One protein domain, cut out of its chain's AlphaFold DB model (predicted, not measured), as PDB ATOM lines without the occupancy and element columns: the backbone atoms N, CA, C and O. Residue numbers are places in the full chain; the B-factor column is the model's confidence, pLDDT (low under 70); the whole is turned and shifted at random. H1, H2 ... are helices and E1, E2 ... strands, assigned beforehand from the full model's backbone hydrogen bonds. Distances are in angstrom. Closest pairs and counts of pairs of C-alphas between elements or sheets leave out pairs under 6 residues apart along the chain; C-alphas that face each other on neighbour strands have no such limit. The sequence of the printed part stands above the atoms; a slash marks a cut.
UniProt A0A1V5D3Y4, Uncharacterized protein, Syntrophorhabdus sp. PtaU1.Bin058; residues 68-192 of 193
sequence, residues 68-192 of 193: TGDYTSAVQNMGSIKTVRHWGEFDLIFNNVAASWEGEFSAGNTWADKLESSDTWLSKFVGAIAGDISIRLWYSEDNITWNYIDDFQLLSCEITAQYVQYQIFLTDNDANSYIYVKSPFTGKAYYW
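What this domain is: This is residues 68 to 192 of the 193 residues of an uncharacterized protein of Syntrophorhabdus sp. PtaU1.Bin058 (UniProt A0A1V5D3Y4). A twisted sheet of six strands, built round the long strand E6, folds back on itself where E2 and E6 bend sharply; from one end of it a long arm with no named strand, residues 95 to 131, reaches out and returns, with the three short helices H1, H2 and H3 along its outlying part. The arm makes much of the length, and its residues 106 to 112 and 117 to 122 stand free. The 125 printed residues hold, in order, E1 E2 E3 H1 H2 H3 E4 E5 E6 E7 E8; the neighbour pairs of the branched sheet are antiparallel and the class is mostly strand. The whole is only just loose, close to extended, with a radius of gyration of the C-alphas of 20.2 A and spans of 65 by 29 by 20 A.

How they stand to each other: E6, residues 157 to 172, bends by 141 degrees at residue 160. E4, residues 132 to 140, lies on one side of it, with N 136 and O 167 2.8 A apart, within hydrogen-bond range. On the other side lie E1, residues 68 to 72, with N 69 and O 170 at 2.9 A, and E2, residues 76 to 89, with N 84 and O 159 at 3.1 A. E2 bends by 150 degrees at residue 81. The edge strand E8, residues 186 to 190, is the antiparallel neighbour of E2, with N 188 and O 87 at 2.9 A. E5, residues 147 to 149, forms a hairpin with E4, with N 139 and O 147 at 2.9 A. E2 runs on into E3, residues 92 to 94, which meets E7, residues 179 to 181, only at a point, where C-alphas 94 and 179 are 5.8 A apart. H1, residues 101 to 104, and H2, residues 111 to 114, are close but not clearly touching, with the closest C-alphas, those of Glu 104 and Lys 114, at 7.7 A. H1, H2 and H3, residues 121 to 124, are not on the branched sheet. These helices are too short for an O i to N i+4 pair; the one O i to N i+3 pair is within range in H2 and H3 but not in H1.

Where its parts are: E1 begins at C-alpha 68, (-28.183, -1.198, 4.204). E4 and E6 each measure 26.4 A from first to last C-alpha, and E2 15.0 A. E8 ends at C-alpha 190, (-17.083, 25.515, 17.293).

The domain as a whole: The C-alphas of Gly 108 and Asp 142, the two farthest apart, are 65.6 A apart. The printed part has no cut, and no link is long. Its mean pLDDT is 77.1; residues 90 to 106, 121 to 131, 173 to 186 and 192 are under 70.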
ATOM      1  N   THR A  68     -29.212  -1.856   3.401       78.88
ATOM      2  CA  THR A  68     -28.183  -1.198   4.204       78.88
ATOM      3  C   THR A  68     -27.164  -0.505   3.318       78.88
ATOM      4  O   THR A  68     -26.838  -0.967   2.221       78.88
ATOM      5  N   GLY A  69     -26.646   0.617   3.801       79.75
ATOM      6  CA  GLY A  69     -25.571   1.349   3.153       79.75
ATOM      7  C   GLY A  69     -24.711   2.068   4.176       79.75
ATOM      8  O   GLY A  69     -25.202   2.546   5.198       79.75
ATOM      9  N   ASP A  70     -23.420   2.157   3.891       86.81
ATOM     10  CA  ASP A  70     -22.483   2.939   4.678       86.81
ATOM     11  C   ASP A  70     -21.760   3.978   3.818       86.81
ATOM     12  O   ASP A  70     -21.501   3.797   2.626       86.81
ATOM     13  N   TYR A  71     -21.447   5.110   4.436       85.75
ATOM     14  CA  TYR A  71     -20.658   6.174   3.838       85.75
ATOM     15  C   TYR A  71     -19.583   6.614   4.819       85.75
ATOM     16  O   TYR A  71     -19.870   6.901   5.977       85.75
ATOM     17  N   THR A  72     -18.349   6.733   4.335       88.69
ATOM     18  CA  THR A  72     -17.237   7.287   5.109       88.69
ATOM     19  C   THR A  72     -16.735   8.561   4.438       88.69
ATOM     20  O   THR A  72     -16.383   8.556   3.257       88.69
ATOM     21  N   SER A  73     -16.698   9.666   5.183       87.06
ATOM     22  CA  SER A  73     -16.217  10.951   4.677       87.06
ATOM     23  C   SER A  73     -14.707  10.945   4.432       87.06
ATOM     24  O   SER A  73     -13.966  10.114   4.956       87.06
ATOM     25  N   ALA A  74     -14.205  11.945   3.706       90.06
ATOM     26  CA  ALA A  74     -12.776  12.248   3.737       90.06
ATOM     27  C   ALA A  74     -12.333  12.661   5.156       90.06
ATOM     28  O   ALA A  74     -13.140  13.178   5.938       90.06
ATOM     29  N   VAL A  75     -11.049  12.460   5.469       92.00
ATOM     30  CA  VAL A  75     -10.438  12.939   6.716       92.00
ATOM     31  C   VAL A  75     -10.317  14.460   6.672       92.00
ATOM     32  O   VAL A  75      -9.725  15.025   5.752       92.00
ATOM     33  N   GLN A  76     -10.850  15.126   7.690       90.44
ATOM     34  CA  GLN A  76     -10.721  16.565   7.881       90.44
ATOM     35  C   GLN A  76      -9.563  16.846   8.838       90.44
ATOM     36  O   GLN A  76      -9.546  16.345   9.958       90.44
ATOM     37  N   ASN A  77      -8.604  17.666   8.408       91.81
ATOM     38  CA  ASN A  77      -7.482  18.110   9.233       91.81
ATOM     39  C   ASN A  77      -7.747  19.532   9.741       91.81
ATOM     40  O   ASN A  77      -7.874  20.468   8.953       91.81
ATOM     41  N   MET A  78      -7.786  19.705  11.059       88.81
ATOM     42  CA  MET A  78      -8.027  20.993  11.719       88.81
ATOM     43  C   MET A  78      -6.758  21.845  11.890       88.81
ATOM     44  O   MET A  78      -6.807  22.915  12.506       88.81
ATOM     45  N   GLY A  79      -5.616  21.374  11.384       90.31
ATOM     46  CA  GLY A  79      -4.324  22.068  11.346       90.31
ATOM     47  C   GLY A  79      -3.472  21.935  12.609       90.31
ATOM     48  O   GLY A  79      -2.260  22.115  12.540       90.31
ATOM     49  N   SER A  80      -4.070  21.605  13.753       91.81
ATOM     50  CA  SER A  80      -3.361  21.320  15.005       91.81
ATOM     51  C   SER A  80      -4.250  20.512  15.946       91.81
ATOM     52  O   SER A  80      -5.473  20.538  15.797       91.81
ATOM     53  N   ILE A  81      -3.651  19.858  16.944       93.69
ATOM     54  CA  ILE A  81      -4.402  19.263  18.055       93.69
ATOM     55  C   ILE A  81      -5.066  20.393  18.846       93.69
ATOM     56  O   ILE A  81      -4.415  21.381  19.199       93.69
ATOM     57  N   LYS A  82      -6.374  20.280  19.063       91.62
ATOM     58  CA  LYS A  82      -7.181  21.263  19.792       91.62
ATOM     59  C   LYS A  82      -8.453  20.624  20.324       91.62
ATOM     60  O   LYS A  82      -8.937  19.647  19.758       91.62
ATOM     61  N   THR A  83      -8.991  21.212  21.384       92.75
ATOM     62  CA  THR A  83     -10.279  20.825  21.956       92.75
ATOM     63  C   THR A  83     -11.380  21.682  21.350       92.75
ATOM     64  O   THR A  83     -11.368  22.907  21.490       92.75
ATOM     65  N   VAL A  84     -12.305  21.049  20.637       88.75
ATOM     66  CA  VAL A  84     -13.391  21.718  19.910       88.75
ATOM     67  C   VAL A  84     -14.683  20.921  20.030       88.75
ATOM     68  O   VAL A  84     -14.672  19.693  20.149       88.75
ATOM     69  N   ARG A  85     -15.814  21.631  19.985       88.19
ATOM     70  CA  ARG A  85     -17.137  21.005  19.955       88.19
ATOM     71  C   ARG A  85     -17.548  20.722  18.520       88.19
ATOM     72  O   ARG A  85     -17.560  21.646  17.713       88.19
ATOM     73  N   HIS A  86     -17.948  19.489  18.238       84.31
ATOM     74  CA  HIS A  86     -18.429  19.040  16.938       84.31
ATOM     75  C   HIS A  86     -19.932  18.754  16.960       84.31
ATOM     76  O   HIS A  86     -20.462  18.265  17.959       84.31
ATOM     77  N   TRP A  87     -20.605  19.010  15.837       83.19
ATOM     78  CA  TRP A  87     -21.960  18.523  15.551       83.19
ATOM     79  C   TRP A  87     -22.128  18.251  14.052       83.19
ATOM     80  O   TRP A  87     -21.423  18.827  13.215       83.19
ATOM     81  N   GLY A  88     -23.048  17.350  13.715       76.25
ATOM     82  CA  GLY A  88     -23.437  17.095  12.332       76.25
ATOM     83  C   GLY A  88     -24.447  18.119  11.824       76.25
ATOM     84  O   GLY A  88     -25.402  18.439  12.527       76.25
ATOM     85  N   GLU A  89     -24.267  18.602  10.594       74.25
ATOM     86  CA  GLU A  89     -25.351  19.208   9.815       74.25
ATOM     87  C   GLU A  89     -25.782  18.215   8.739       74.25
ATOM     88  O   GLU A  89     -25.016  17.891   7.827       74.25
ATOM     89  N   PHE A  90     -27.007  17.713   8.860       67.56
ATOM     90  CA  PHE A  90     -27.606  16.820   7.882       67.56
ATOM     91  C   PHE A  90     -29.119  17.009   7.850       67.56
ATOM     92  O   PHE A  90     -29.753  17.219   8.883       67.56
ATOM     93  N   ASP A  91     -29.680  16.905   6.650       63.59
ATOM     94  CA  ASP A  91     -31.118  16.785   6.461       63.59
ATOM     95  C   ASP A  91     -31.465  15.301   6.491       63.59
ATOM     96  O   ASP A  91     -30.862  14.505   5.766       63.59
ATOM     97  N   LEU A  92     -32.424  14.944   7.338       61.84
ATOM     98  CA  LEU A  92     -32.977  13.604   7.418       61.84
ATOM     99  C   LEU A  92     -34.380  13.643   6.826       61.84
ATOM    100  O   LEU A  92     -35.268  14.310   7.358       61.84
ATOM    101  N   ILE A  93     -34.559  12.965   5.698       58.69
ATOM    102  CA  ILE A  93     -35.845  12.894   5.010       58.69
ATOM    103  C   ILE A  93     -36.375  11.480   5.180       58.69
ATOM    104  O   ILE A  93     -35.716  10.521   4.793       58.69
ATOM    105  N   PHE A  94     -37.561  11.380   5.773       57.03
ATOM    106  CA  PHE A  94     -38.309  10.141   5.910       57.03
ATOM    107  C   PHE A  94     -39.556  10.234   5.041       57.03
ATOM    108  O   PHE A  94     -40.448  11.037   5.317       57.03
ATOM    109  N   ASN A  95     -39.628   9.405   4.007       54.94
ATOM    110  CA  ASN A  95     -40.859   9.215   3.252       54.94
ATOM    111  C   ASN A  95     -41.558   7.970   3.795       54.94
ATOM    112  O   ASN A  95     -41.181   6.858   3.449       54.94
ATOM    113  N   ASN A  96     -42.540   8.161   4.675       52.59
ATOM    114  CA  ASN A  96     -43.384   7.069   5.149       52.59
ATOM    115  C   ASN A  96     -44.553   6.876   4.175       52.59
ATOM    116  O   ASN A  96     -45.245   7.840   3.841       52.59
ATOM    117  N   VAL A  97     -44.778   5.640   3.735       51.09
ATOM    118  CA  VAL A  97     -45.878   5.275   2.824       51.09
ATOM    119  C   VAL A  97     -47.046   4.622   3.580       51.09
ATOM    120  O   VAL A  97     -48.046   4.237   2.980       51.09
ATOM    121  N   ALA A  98     -46.964   4.534   4.910       55.91
ATOM    122  CA  ALA A  98     -47.969   3.925   5.770       55.91
ATOM    123  C   ALA A  98     -48.539   4.900   6.828       55.91
ATOM    124  O   ALA A  98     -47.855   5.789   7.329       55.91
ATOM    125  N   ALA A  99     -49.832   4.704   7.129       55.34
ATOM    126  CA  ALA A  99     -50.685   5.455   8.062       55.34
ATOM    127  C   ALA A  99     -50.605   6.991   7.935       55.34
ATOM    128  O   ALA A  99     -50.260   7.708   8.877       55.34
ATOM    129  N   SER A 100     -50.967   7.531   6.765       60.00
ATOM    130  CA  SER A 100     -51.295   8.956   6.674       60.00
ATOM    131  C   SER A 100     -52.536   9.264   7.523       60.00
ATOM    132  O   SER A 100     -53.390   8.403   7.738       60.00
ATOM    133  N   TRP A 101     -52.672  10.512   7.981       57.28
ATOM    134  CA  TRP A 101     -53.867  10.948   8.719       57.28
ATOM    135  C   TRP A 101     -55.163  10.668   7.930       57.28
ATOM    136  O   TRP A 101     -56.151  10.245   8.519       57.28
ATOM    137  N   GLU A 102     -55.136  10.831   6.600       59.72
ATOM    138  CA  GLU A 102     -56.249  10.478   5.702       59.72
ATOM    139  C   GLU A 102     -56.487   8.963   5.574       59.72
ATOM    140  O   GLU A 102     -57.616   8.546   5.322       59.72
ATOM    141  N   GLY A 103     -55.450   8.137   5.743       60.84
ATOM    142  CA  GLY A 103     -55.562   6.676   5.740       60.84
ATOM    143  C   GLY A 103     -56.169   6.124   7.032       60.84
ATOM    144  O   GLY A 103     -56.974   5.194   6.989       60.84
ATOM    145  N   GLU A 104     -55.840   6.726   8.177       64.50
ATOM    146  CA  GLU A 104     -56.368   6.303   9.479       64.50
ATOM    147  C   GLU A 104     -57.757   6.873   9.770       64.50
ATOM    148  O   GLU A 104     -58.612   6.183  10.342       64.50
ATOM    149  N   PHE A 105     -58.023   8.103   9.329       67.69
ATOM    150  CA  PHE A 105     -59.288   8.784   9.561       67.69
ATOM    151  C   PHE A 105     -59.880   9.287   8.251       67.69
ATOM    152  O   PHE A 105     -59.420  10.248   7.640       67.69
ATOM    153  N   SER A 106     -60.982   8.653   7.872       69.94
ATOM    154  CA  SER A 106     -61.822   9.088   6.763       69.94
ATOM    155  C   SER A 106     -62.988   9.937   7.276       69.94
ATOM    156  O   SER A 106     -63.346   9.895   8.460       69.94
ATOM    157  N   ALA A 107     -63.581  10.743   6.391       70.81
ATOM    158  CA  ALA A 107     -64.699  11.614   6.743       70.81
ATOM    159  C   ALA A 107     -65.843  10.802   7.380       70.81
ATOM    160  O   ALA A 107     -66.444   9.945   6.737       70.81
ATOM    161  N   GLY A 108     -66.139  11.087   8.652       72.44
ATOM    162  CA  GLY A 108     -67.169  10.394   9.430       72.44
ATOM    163  C   GLY A 108     -66.643   9.440  10.505       72.44
ATOM    164  O   GLY A 108     -67.446   8.967  11.304       72.44
ATOM    165  N   ASN A 109     -65.333   9.186  10.588       79.81
ATOM    166  CA  ASN A 109     -64.760   8.488  11.740       79.81
ATOM    167  C   ASN A 109     -64.708   9.403  12.971       79.81
ATOM    168  O   ASN A 109     -64.344  10.577  12.882       79.81
ATOM    169  N   THR A 110     -65.039   8.848  14.133       79.25
ATOM    170  CA  THR A 110     -64.836   9.487  15.432       79.25
ATOM    171  C   THR A 110     -63.589   8.926  16.110       79.25
ATOM    172  O   THR A 110     -63.114   7.836  15.793       79.25
ATOM    173  N   TRP A 111     -63.056   9.658  17.088       70.44
ATOM    174  CA  TRP A 111     -61.912   9.205  17.883       70.44
ATOM    175  C   TRP A 111     -62.160   7.853  18.566       70.44
ATOM    176  O   TRP A 111     -61.244   7.043  18.646       70.44
ATOM    177  N   ALA A 112     -63.396   7.587  19.000       77.69
ATOM    178  CA  ALA A 112     -63.775   6.329  19.644       77.69
ATOM    179  C   ALA A 112     -63.829   5.138  18.670       77.69
ATOM    180  O   ALA A 112     -63.724   3.999  19.109       77.69
ATOM    181  N   ASP A 113     -63.956   5.391  17.363       76.31
ATOM    182  CA  ASP A 113     -63.953   4.337  16.338       76.31
ATOM    183  C   ASP A 113     -62.533   3.856  16.005       76.31
ATOM    184  O   ASP A 113     -62.357   2.823  15.362       76.31
ATOM    185  N   LYS A 114     -61.515   4.640  16.387       72.50
ATOM    186  CA  LYS A 114     -60.121   4.435  15.976       72.50
ATOM    187  C   LYS A 114     -59.157   4.258  17.140       72.50
ATOM    188  O   LYS A 114     -58.123   3.619  16.952       72.50
ATOM    189  N   LEU A 115     -59.486   4.769  18.326       75.62
ATOM    190  CA  LEU A 115     -58.660   4.671  19.525       75.62
ATOM    191  C   LEU A 115     -59.390   3.918  20.639       75.62
ATOM    192  O   LEU A 115     -60.418   4.368  21.147       75.62
ATOM    193  N   GLU A 116     -58.807   2.810  21.068       82.00
ATOM    194  CA  GLU A 116     -59.136   2.133  22.313       82.00
ATOM    195  C   GLU A 116     -58.300   2.703  23.463       82.00
ATOM    196  O   GLU A 116     -57.225   3.271  23.275       82.00
ATOM    197  N   SER A 117     -58.765   2.529  24.701       78.62
ATOM    198  CA  SER A 117     -58.076   3.067  25.883       78.62
ATOM    199  C   SER A 117     -56.677   2.482  26.120       78.62
ATOM    200  O   SER A 117     -55.901   3.061  26.876       78.62
ATOM    201  N   SER A 118     -56.367   1.328  25.524       78.31
ATOM    202  CA  SER A 118     -55.050   0.681  25.577       78.31
ATOM    203  C   SER A 118     -54.120   1.095  24.442       78.31
ATOM    204  O   SER A 118     -52.947   0.716  24.457       78.31
ATOM    205  N   ASP A 119     -54.618   1.845  23.462       75.00
ATOM    206  CA  ASP A 119     -53.816   2.239  22.321       75.00
ATOM    207  C   ASP A 119     -52.838   3.348  22.694       75.00
ATOM    208  O   ASP A 119     -53.176   4.364  23.304       75.00
ATOM    209  N   THR A 120     -51.592   3.157  22.282       73.38
ATOM    210  CA  THR A 120     -50.579   4.204  22.305       73.38
ATOM    211  C   THR A 120     -50.560   4.925  20.962       73.38
ATOM    212  O   THR A 120     -50.895   4.358  19.919       73.38
ATOM    213  N   TRP A 121     -50.098   6.175  20.967       57.47
ATOM    214  CA  TRP A 121     -49.809   6.894  19.724       57.47
ATOM    215  C   TRP A 121     -48.870   6.102  18.814       57.47
ATOM    216  O   TRP A 121     -49.073   6.074  17.607       57.47
ATOM    217  N   LEU A 122     -47.901   5.391  19.400       61.22
ATOM    218  CA  LEU A 122     -47.001   4.532  18.647       61.22
ATOM    219  C   LEU A 122     -47.788   3.420  17.942       61.22
ATOM    220  O   LEU A 122     -47.751   3.359  16.727       61.22
ATOM    221  N   SER A 123     -48.600   2.632  18.652       62.50
ATOM    222  CA  SER A 123     -49.371   1.518  18.064       62.50
ATOM    223  C   SER A 123     -50.367   1.907  16.964       62.50
ATOM    224  O   SER A 123     -50.752   1.038  16.189       62.50
ATOM    225  N   LYS A 124     -50.799   3.174  16.889       62.97
ATOM    226  CA  LYS A 124     -51.771   3.650  15.884       62.97
ATOM    227  C   LYS A 124     -51.153   4.300  14.663       62.97
ATOM    228  O   LYS A 124     -51.772   4.312  13.611       62.97
ATOM    229  N   PHE A 125     -49.942   4.811  14.811       58.81
ATOM    230  CA  PHE A 125     -49.183   5.418  13.727       58.81
ATOM    231  C   PHE A 125     -47.917   4.610  13.418       58.81
ATOM    232  O   PHE A 125     -46.984   5.145  12.824       58.81
ATOM    233  N   VAL A 126     -47.875   3.317  13.786       54.25
ATOM    234  CA  VAL A 126     -46.888   2.375  13.235       54.25
ATOM    235  C   VAL A 126     -47.287   2.088  11.790       54.25
ATOM    236  O   VAL A 126     -47.889   1.071  11.460       54.25
ATOM    237  N   GLY A 127     -46.960   3.037  10.926       50.41
ATOM    238  CA  GLY A 127     -46.700   2.781   9.529       50.41
ATOM    239  C   GLY A 127     -45.194   2.643   9.348       50.41
ATOM    240  O   GLY A 127     -44.470   3.569   9.694       50.41
ATOM    241  N   ALA A 128     -44.766   1.506   8.801       54.69
ATOM    242  CA  ALA A 128     -43.403   1.182   8.388       54.69
ATOM    243  C   ALA A 128     -42.351   1.086   9.508       54.69
ATOM    244  O   ALA A 128     -42.244   1.907  10.417       54.69
ATOM    245  N   ILE A 129     -41.554   0.024   9.418       55.28
ATOM    246  CA  ILE A 129     -40.343  -0.162  10.205       55.28
ATOM    247  C   ILE A 129     -39.484   1.079   9.955       55.28
ATOM    248  O   ILE A 129     -39.066   1.316   8.824       55.28
ATOM    249  N   ALA A 130     -39.283   1.905  10.983       58.84
ATOM    250  CA  ALA A 130     -38.442   3.083  10.849       58.84
ATOM    251  C   ALA A 130     -37.057   2.609  10.399       58.84
ATOM    252  O   ALA A 130     -36.473   1.714  11.012       58.84
ATOM    253  N   GLY A 131     -36.569   3.140   9.283       65.75
ATOM    254  CA  GLY A 131     -35.175   2.939   8.944       65.75
ATOM    255  C   GLY A 131     -34.286   3.594  10.008       65.75
ATOM    256  O   GLY A 131     -34.682   4.560  10.669       65.75
ATOM    257  N   ASP A 132     -33.085   3.062  10.169       77.88
ATOM    258  CA  ASP A 132     -32.131   3.508  11.172       77.88
ATOM    259  C   ASP A 132     -31.028   4.348  10.529       77.88
ATOM    260  O   ASP A 132     -30.465   3.989   9.493       77.88
ATOM    261  N   ILE A 133     -30.679   5.455  11.186       81.62
ATOM    262  CA  ILE A 133     -29.452   6.202  10.918       81.62
ATOM    263  C   ILE A 133     -28.566   6.164  12.158       81.62
ATOM    264  O   ILE A 133     -28.985   6.540  13.253       81.62
ATOM    265  N   SER A 134     -27.317   5.752  11.971       87.81
ATOM    266  CA  SER A 134     -26.279   5.840  12.994       87.81
ATOM    267  C   SER A 134     -25.073   6.565  12.423       87.81
ATOM    268  O   SER A 134     -24.614   6.264  11.321       87.81
ATOM    269  N   ILE A 135     -24.567   7.553  13.152       87.25
ATOM    270  CA  ILE A 135     -23.382   8.309  12.762       87.25
ATOM    271  C   ILE A 135     -22.304   8.073  13.809       87.25
ATOM    272  O   ILE A 135     -22.488   8.357  14.993       87.25
ATOM    273  N   ARG A 136     -21.149   7.608  13.344       92.06
ATOM    274  CA  ARG A 136     -19.924   7.480  14.121       92.06
ATOM    275  C   ARG A 136     -18.971   8.617  13.777       92.06
ATOM    276  O   ARG A 136     -18.601   8.805  12.615       92.06
ATOM    277  N   LEU A 137     -18.537   9.348  14.797       92.38
ATOM    278  CA  LEU A 137     -17.437  10.302  14.692       92.38
ATOM    279  C   LEU A 137     -16.131   9.592  15.034       92.38
ATOM    280  O   LEU A 137     -15.928   9.187  16.175       92.38
ATOM    281  N   TRP A 138     -15.232   9.502  14.066       95.00
ATOM    282  CA  TRP A 138     -13.848   9.095  14.255       95.00
ATOM    283  C   TRP A 138     -12.972  10.321  14.504       95.00
ATOM    284  O   TRP A 138     -13.110  11.339  13.820       95.00
ATOM    285  N   TYR A 139     -12.048  10.229  15.458       95.31
ATOM    286  CA  TYR A 139     -11.107  11.301  15.765       95.31
ATOM    287  C   TYR A 139      -9.714  10.780  16.116       95.31
ATOM    288  O   TYR A 139      -9.553   9.695  16.678       95.31
ATOM    289  N   SER A 140      -8.696  11.563  15.766       97.25
ATOM    290  CA  SER A 140      -7.294  11.193  15.934       97.25
ATOM    291  C   SER A 140      -6.401  12.419  16.141       97.25
ATOM    292  O   SER A 140      -6.643  13.501  15.596       97.25
ATOM    293  N   GLU A 141      -5.343  12.252  16.928       97.19
ATOM    294  CA  GLU A 141      -4.281  13.251  17.095       97.19
ATOM    295  C   GLU A 141      -3.169  13.104  16.043       97.19
ATOM    296  O   GLU A 141      -2.513  14.085  15.706       97.19
ATOM    297  N   ASP A 142      -2.982  11.903  15.486       95.62
ATOM    298  CA  ASP A 142      -1.821  11.516  14.672       95.62
ATOM    299  C   ASP A 142      -2.176  11.009  13.259       95.62
ATOM    300  O   ASP A 142      -1.276  10.770  12.455       95.62
ATOM    301  N   ASN A 143      -3.469  10.875  12.932       96.19
ATOM    302  CA  ASN A 143      -3.994  10.267  11.700       96.19
ATOM    303  C   ASN A 143      -3.627   8.777  11.529       96.19
ATOM    304  O   ASN A 143      -3.662   8.244  10.417       96.19
ATOM    305  N   ILE A 144      -3.268   8.097  12.617       95.00
ATOM    306  CA  ILE A 144      -2.870   6.683  12.638       95.00
ATOM    307  C   ILE A 144      -3.722   5.935  13.662       95.00
ATOM    308  O   ILE A 144      -4.345   4.924  13.341       95.00
ATOM    309  N   THR A 145      -3.771   6.454  14.885       96.56
ATOM    310  CA  THR A 145      -4.534   5.915  16.006       96.56
ATOM    311  C   THR A 145      -5.864   6.645  16.095       96.56
ATOM    312  O   THR A 145      -5.906   7.858  16.315       96.56
ATOM    313  N   TRP A 146      -6.956   5.907  15.932       97.38
ATOM    314  CA  TRP A 146      -8.296   6.474  15.863       97.38
ATOM    315  C   TRP A 146      -9.150   6.033  17.045       97.38
ATOM    316  O   TRP A 146      -9.249   4.846  17.354       97.38
ATOM    317  N   ASN A 147      -9.796   7.008  17.671       96.44
ATOM    318  CA  ASN A 147     -10.866   6.810  18.636       96.44
ATOM    319  C   ASN A 147     -12.206   7.124  17.964       96.44
ATOM    320  O   ASN A 147     -12.239   7.771  16.913       96.44
ATOM    321  N   TYR A 148     -13.313   6.689  18.565       95.25
ATOM    322  CA  TYR A 148     -14.639   6.970  18.025       95.25
ATOM    323  C   TYR A 148     -15.687   7.273  19.091       95.25
ATOM    324  O   TYR A 148     -15.541   6.907  20.258       95.25
ATOM    325  N   ILE A 149     -16.739   7.963  18.659       92.12
ATOM    326  CA  ILE A 149     -17.983   8.191  19.393       92.12
ATOM    327  C   ILE A 149     -19.124   7.713  18.497       92.12
ATOM    328  O   ILE A 149     -19.233   8.154  17.352       92.12
ATOM    329  N   ASP A 150     -19.943   6.813  19.031       92.06
ATOM    330  CA  ASP A 150     -21.185   6.363  18.405       92.06
ATOM    331  C   ASP A 150     -22.354   7.291  18.742       92.06
ATOM    332  O   ASP A 150     -22.273   8.128  19.643       92.06
ATOM    333  N   ASP A 151     -23.439   7.138  17.990       85.75
ATOM    334  CA  ASP A 151     -24.684   7.889  18.146       85.75
ATOM    335  C   ASP A 151     -24.536   9.414  18.036       85.75
ATOM    336  O   ASP A 151     -25.288  10.203  18.622       85.75
ATOM    337  N   PHE A 152     -23.579   9.853  17.217       84.94
ATOM    338  CA  PHE A 152     -23.299  11.264  16.969       84.94
ATOM    339  C   PHE A 152     -24.449  11.988  16.243       84.94
ATOM    340  O   PHE A 152     -24.489  13.215  16.214       84.94
ATOM    341  N   GLN A 153     -25.430  11.257  15.702       77.94
ATOM    342  CA  GLN A 153     -26.668  11.826  15.159       77.94
ATOM    343  C   GLN A 153     -27.547  12.502  16.223       77.94
ATOM    344  O   GLN A 153     -28.372  13.344  15.875       77.94
ATOM    345  N   LEU A 154     -27.390  12.153  17.506       72.94
ATOM    346  CA  LEU A 154     -28.229  12.668  18.597       72.94
ATOM    347  C   LEU A 154     -27.586  13.821  19.374       72.94
ATOM    348  O   LEU A 154     -28.277  14.523  20.114       72.94
ATOM    349  N   LEU A 155     -26.267  13.987  19.272       72.00
ATOM    350  CA  LEU A 155     -25.495  14.786  20.219       72.00
ATOM    351  C   LEU A 155     -24.428  15.628  19.524       72.00
ATOM    352  O   LEU A 155     -23.859  15.256  18.505       72.00
ATOM    353  N   SER A 156     -24.089  16.747  20.159       80.94
ATOM    354  CA  SER A 156     -22.794  17.392  19.959       80.94
ATOM    355  C   SER A 156     -21.805  16.856  20.988       80.94
ATOM    356  O   SER A 156     -22.168  16.733  22.160       80.94
ATOM    357  N   CYS A 157     -20.556  16.622  20.603       84.81
ATOM    358  CA  CYS A 157     -19.510  16.199  21.533       84.81
ATOM    359  C   CYS A 157     -18.313  17.148  21.491       84.81
ATOM    360  O   CYS A 157     -18.106  17.874  20.519       84.81
ATOM    361  N   GLU A 158     -17.537  17.166  22.570       90.81
ATOM    362  CA  GLU A 158     -16.266  17.878  22.631       90.81
ATOM    363  C   GLU A 158     -15.134  16.857  22.618       90.81
ATOM    364  O   GLU A 158     -15.118  15.933  23.431       90.81
ATOM    365  N   ILE A 159     -14.217  17.012  21.668       91.19
ATOM    366  CA  ILE A 159     -13.079  16.113  21.483       91.19
ATOM    367  C   ILE A 159     -11.792  16.918  21.381       91.19
ATOM    368  O   ILE A 159     -11.786  18.051  20.896       91.19
ATOM    369  N   THR A 160     -10.694  16.304  21.815       94.81
ATOM    370  CA  THR A 160      -9.338  16.800  21.578       94.81
ATOM    371  C   THR A 160      -8.727  15.973  20.460       94.81
ATOM    372  O   THR A 160      -8.498  14.779  20.627       94.81
ATOM    373  N   ALA A 161      -8.524  16.586  19.297       94.56
ATOM    374  CA  ALA A 161      -7.990  15.911  18.118       94.56
ATOM    375  C   ALA A 161      -7.419  16.916  17.115       94.56
ATOM    376  O   ALA A 161      -7.617  18.127  17.237       94.56
ATOM    377  N   GLN A 162      -6.716  16.403  16.107       93.94
ATOM    378  CA  GLN A 162      -6.340  17.153  14.908       93.94
ATOM    379  C   GLN A 162      -7.140  16.695  13.683       93.94
ATOM    380  O   GLN A 162      -7.465  17.514  12.821       93.94
ATOM    381  N   TYR A 163      -7.453  15.404  13.606       94.81
ATOM    382  CA  TYR A 163      -8.109  14.769  12.472       94.81
ATOM    383  C   TYR A 163      -9.478  14.249  12.886       94.81
ATOM    384  O   TYR A 163      -9.609  13.639  13.948       94.81
ATOM    385  N   VAL A 164     -10.484  14.471  12.041       93.62
ATOM    386  CA  VAL A 164     -11.836  13.933  12.233       93.62
ATOM    387  C   VAL A 164     -12.374  13.322  10.947       93.62
ATOM    388  O   VAL A 164     -12.041  13.764   9.845       93.62
ATOM    389  N   GLN A 165     -13.215  12.304  11.080       92.38
ATOM    390  CA  GLN A 165     -13.877  11.625   9.971       92.38
ATOM    391  C   GLN A 165     -15.259  11.147  10.421       92.38
ATOM    392  O   GLN A 165     -15.441  10.756  11.571       92.38
ATOM    393  N   TYR A 166     -16.238  11.178   9.522       89.25
ATOM    394  CA  TYR A 166     -17.611  10.783   9.821       89.25
ATOM    395  C   TYR A 166     -17.953   9.521   9.047       89.25
ATOM    396  O   TYR A 166     -17.739   9.460   7.834       89.25
ATOM    397  N   GLN A 167     -18.484   8.528   9.748       90.19
ATOM    398  CA  GLN A 167     -19.012   7.310   9.158       90.19
ATOM    399  C   GLN A 167     -20.511   7.251   9.429       90.19
ATOM    400  O   GLN A 167     -20.944   7.381  10.569       90.19
ATOM    401  N   ILE A 168     -21.297   7.107   8.373       86.88
ATOM    402  CA  ILE A 168     -22.755   7.098   8.415       86.88
ATOM    403  C   ILE A 168     -23.205   5.704   8.020       86.88
ATOM    404  O   ILE A 168     -22.786   5.200   6.982       86.88
ATOM    405  N   PHE A 169     -24.067   5.117   8.834       87.50
ATOM    406  CA  PHE A 169     -24.751   3.865   8.570       87.50
ATOM    407  C   PHE A 169     -26.230   4.167   8.374       87.50
ATOM    408  O   PHE A 169     -26.840   4.842   9.207       87.50
ATOM    409  N   LEU A 170     -26.780   3.683   7.268       82.12
ATOM    410  CA  LEU A 170     -28.188   3.783   6.923       82.12
ATOM    411  C   LEU A 170     -28.744   2.372   6.784       82.12
ATOM    412  O   LEU A 170     -28.164   1.537   6.085       82.12
ATOM    413  N   THR A 171     -29.876   2.130   7.422       78.44
ATOM    414  CA  THR A 171     -30.671   0.921   7.251       78.44
ATOM    415  C   THR A 171     -32.056   1.359   6.831       78.44
ATOM    416  O   THR A 171     -32.766   1.974   7.616       78.44
ATOM    417  N   ASP A 172     -32.447   1.040   5.609       71.31
ATOM    418  CA  ASP A 172     -33.832   1.119   5.192       71.31
ATOM    419  C   ASP A 172     -34.512  -0.217   5.439       71.31
ATOM    420  O   ASP A 172     -34.031  -1.251   4.982       71.31
ATOM    421  N   ASN A 173     -35.605  -0.209   6.187       68.62
ATOM    422  CA  ASN A 173     -36.310  -1.427   6.558       68.62
ATOM    423  C   ASN A 173     -37.585  -1.647   5.730       68.62
ATOM    424  O   ASN A 173     -38.243  -2.670   5.906       68.62
ATOM    425  N   ASP A 174     -37.925  -0.723   4.828       63.75
ATOM    426  CA  ASP A 174     -39.093  -0.818   3.956       63.75
ATOM    427  C   ASP A 174     -38.726  -0.392   2.529       63.75
ATOM    428  O   ASP A 174     -38.108   0.642   2.319       63.75
ATOM    429  N   ALA A 175     -39.137  -1.165   1.522       58.91
ATOM    430  CA  ALA A 175     -38.781  -0.888   0.125       58.91
ATOM    431  C   ALA A 175     -39.355   0.438  -0.420       58.91
ATOM    432  O   ALA A 175     -38.924   0.902  -1.481       58.91
ATOM    433  N   ASN A 176     -40.332   1.028   0.274       57.50
ATOM    434  CA  ASN A 176     -40.968   2.288  -0.094       57.50
ATOM    435  C   ASN A 176     -40.549   3.451   0.817       57.50
ATOM    436  O   ASN A 176     -40.920   4.596   0.548       57.50
ATOM    437  N   SER A 177     -39.786   3.174   1.874       56.09
ATOM    438  CA  SER A 177     -39.108   4.198   2.654       56.09
ATOM    439  C   SER A 177     -37.738   4.455   2.035       56.09
ATOM    440  O   SER A 177     -37.155   3.588   1.392       56.09
ATOM    441  N   TYR A 178     -37.282   5.703   2.133       60.50
ATOM    442  CA  TYR A 178     -35.936   6.087   1.721       60.50
ATOM    443  C   TYR A 178     -35.353   6.993   2.786       60.50
ATOM    444  O   TYR A 178     -35.859   8.099   2.990       60.50
ATOM    445  N   ILE A 179     -34.274   6.547   3.423       65.94
ATOM    446  CA  ILE A 179     -33.419   7.406   4.243       65.94
ATOM    447  C   ILE A 179     -32.185   7.787   3.443       65.94
ATOM    448  O   ILE A 179     -31.447   6.940   2.944       65.94
ATOM    449  N   TYR A 180     -31.920   9.086   3.357       67.44
ATOM    450  CA  TYR A 180     -30.692   9.588   2.764       67.44
ATOM    451  C   TYR A 180     -30.170  10.800   3.521       67.44
ATOM    452  O   TYR A 180     -30.926  11.612   4.048       67.44
ATOM    453  N   VAL A 181     -28.845  10.923   3.533       68.62
ATOM    454  CA  VAL A 181     -28.130  12.095   4.031       68.62
ATOM    455  C   VAL A 181     -27.603  12.870   2.835       68.62
ATOM    456  O   VAL A 181     -26.985  12.305   1.930       68.62
ATOM    457  N   LYS A 182     -27.825  14.184   2.823       67.12
ATOM    458  CA  LYS A 182     -27.304  15.051   1.764       67.12
ATOM    459  C   LYS A 182     -25.771  15.029   1.758       67.12
ATOM    460  O   LYS A 182     -25.127  15.415   2.728       67.12
ATOM    461  N   SER A 183     -25.197  14.593   0.638       61.41
ATOM    462  CA  SER A 183     -23.748  14.569   0.427       61.41
ATOM    463  C   SER A 183     -23.239  15.918  -0.110       61.41
ATOM    464  O   SER A 183     -23.901  16.513  -0.969       61.41
ATOM    465  N   PRO A 184     -22.066  16.404   0.338       64.00
ATOM    466  CA  PRO A 184     -21.218  15.817   1.375       64.00
ATOM    467  C   PRO A 184     -21.745  16.110   2.785       64.00
ATOM    468  O   PRO A 184     -22.165  17.232   3.078       64.00
ATOM    469  N   PHE A 185     -21.639  15.123   3.683       68.06
ATOM    470  CA  PHE A 185     -21.870  15.363   5.106       68.06
ATOM    471  C   PHE A 185     -20.893  16.430   5.597       68.06
ATOM    472  O   PHE A 185     -19.671  16.278   5.485       68.06
ATOM    473  N   THR A 186     -21.434  17.520   6.132       69.31
ATOM    474  CA  THR A 186     -20.630  18.641   6.608       69.31
ATOM    475  C   THR A 186     -20.671  18.660   8.127       69.31
ATOM    476  O   THR A 186     -21.607  19.164   8.737       69.31
ATOM    477  N   GLY A 187     -19.626  18.121   8.748       70.88
ATOM    478  CA  GLY A 187     -19.390  18.340  10.170       70.88
ATOM    479  C   GLY A 187     -19.035  19.800  10.441       70.88
ATOM    480  O   GLY A 187     -18.224  20.392   9.722       70.88
ATOM    481  N   LYS A 188     -19.630  20.383  11.478       79.12
ATOM    482  CA  LYS A 188     -19.272  21.713  11.979       79.12
ATOM    483  C   LYS A 188     -18.475  21.586  13.265       79.12
ATOM    484  O   LYS A 188     -18.659  20.642  14.031       79.12
ATOM    485  N   ALA A 189     -17.607  22.566  13.492       77.19
ATOM    486  CA  ALA A 189     -16.848  22.701  14.721       77.19
ATOM    487  C   ALA A 189     -16.985  24.125  15.269       77.19
ATOM    488  O   ALA A 189     -16.874  25.096  14.515       77.19
ATOM    489  N   TYR A 190     -17.201  24.249  16.578       79.06
ATOM    490  CA  TYR A 190     -17.083  25.515  17.293       79.06
ATOM    491  C   TYR A 190     -15.746  25.567  18.020       79.06
ATOM    492  O   TYR A 190     -15.402  24.668  18.793       79.06
ATOM    493  N   TYR A 191     -15.017  26.651  17.773       77.12
ATOM    494  CA  TYR A 191     -13.779  26.976  18.460       77.12
ATOM    495  C   TYR A 191     -14.125  27.891  19.627       77.12
ATOM    496  O   TYR A 191     -14.680  28.970  19.419       77.12
ATOM    497  N   TRP A 192     -13.801  27.458  20.842       63.16
ATOM    498  CA  TRP A 192     -13.827  28.344  21.997       63.16
ATOM    499  C   TRP A 192     -12.833  29.486  21.734       63.16
ATOM    500  O   TRP A 192     -11.660  29.222  21.464       63.16
TER     501      TRP A 192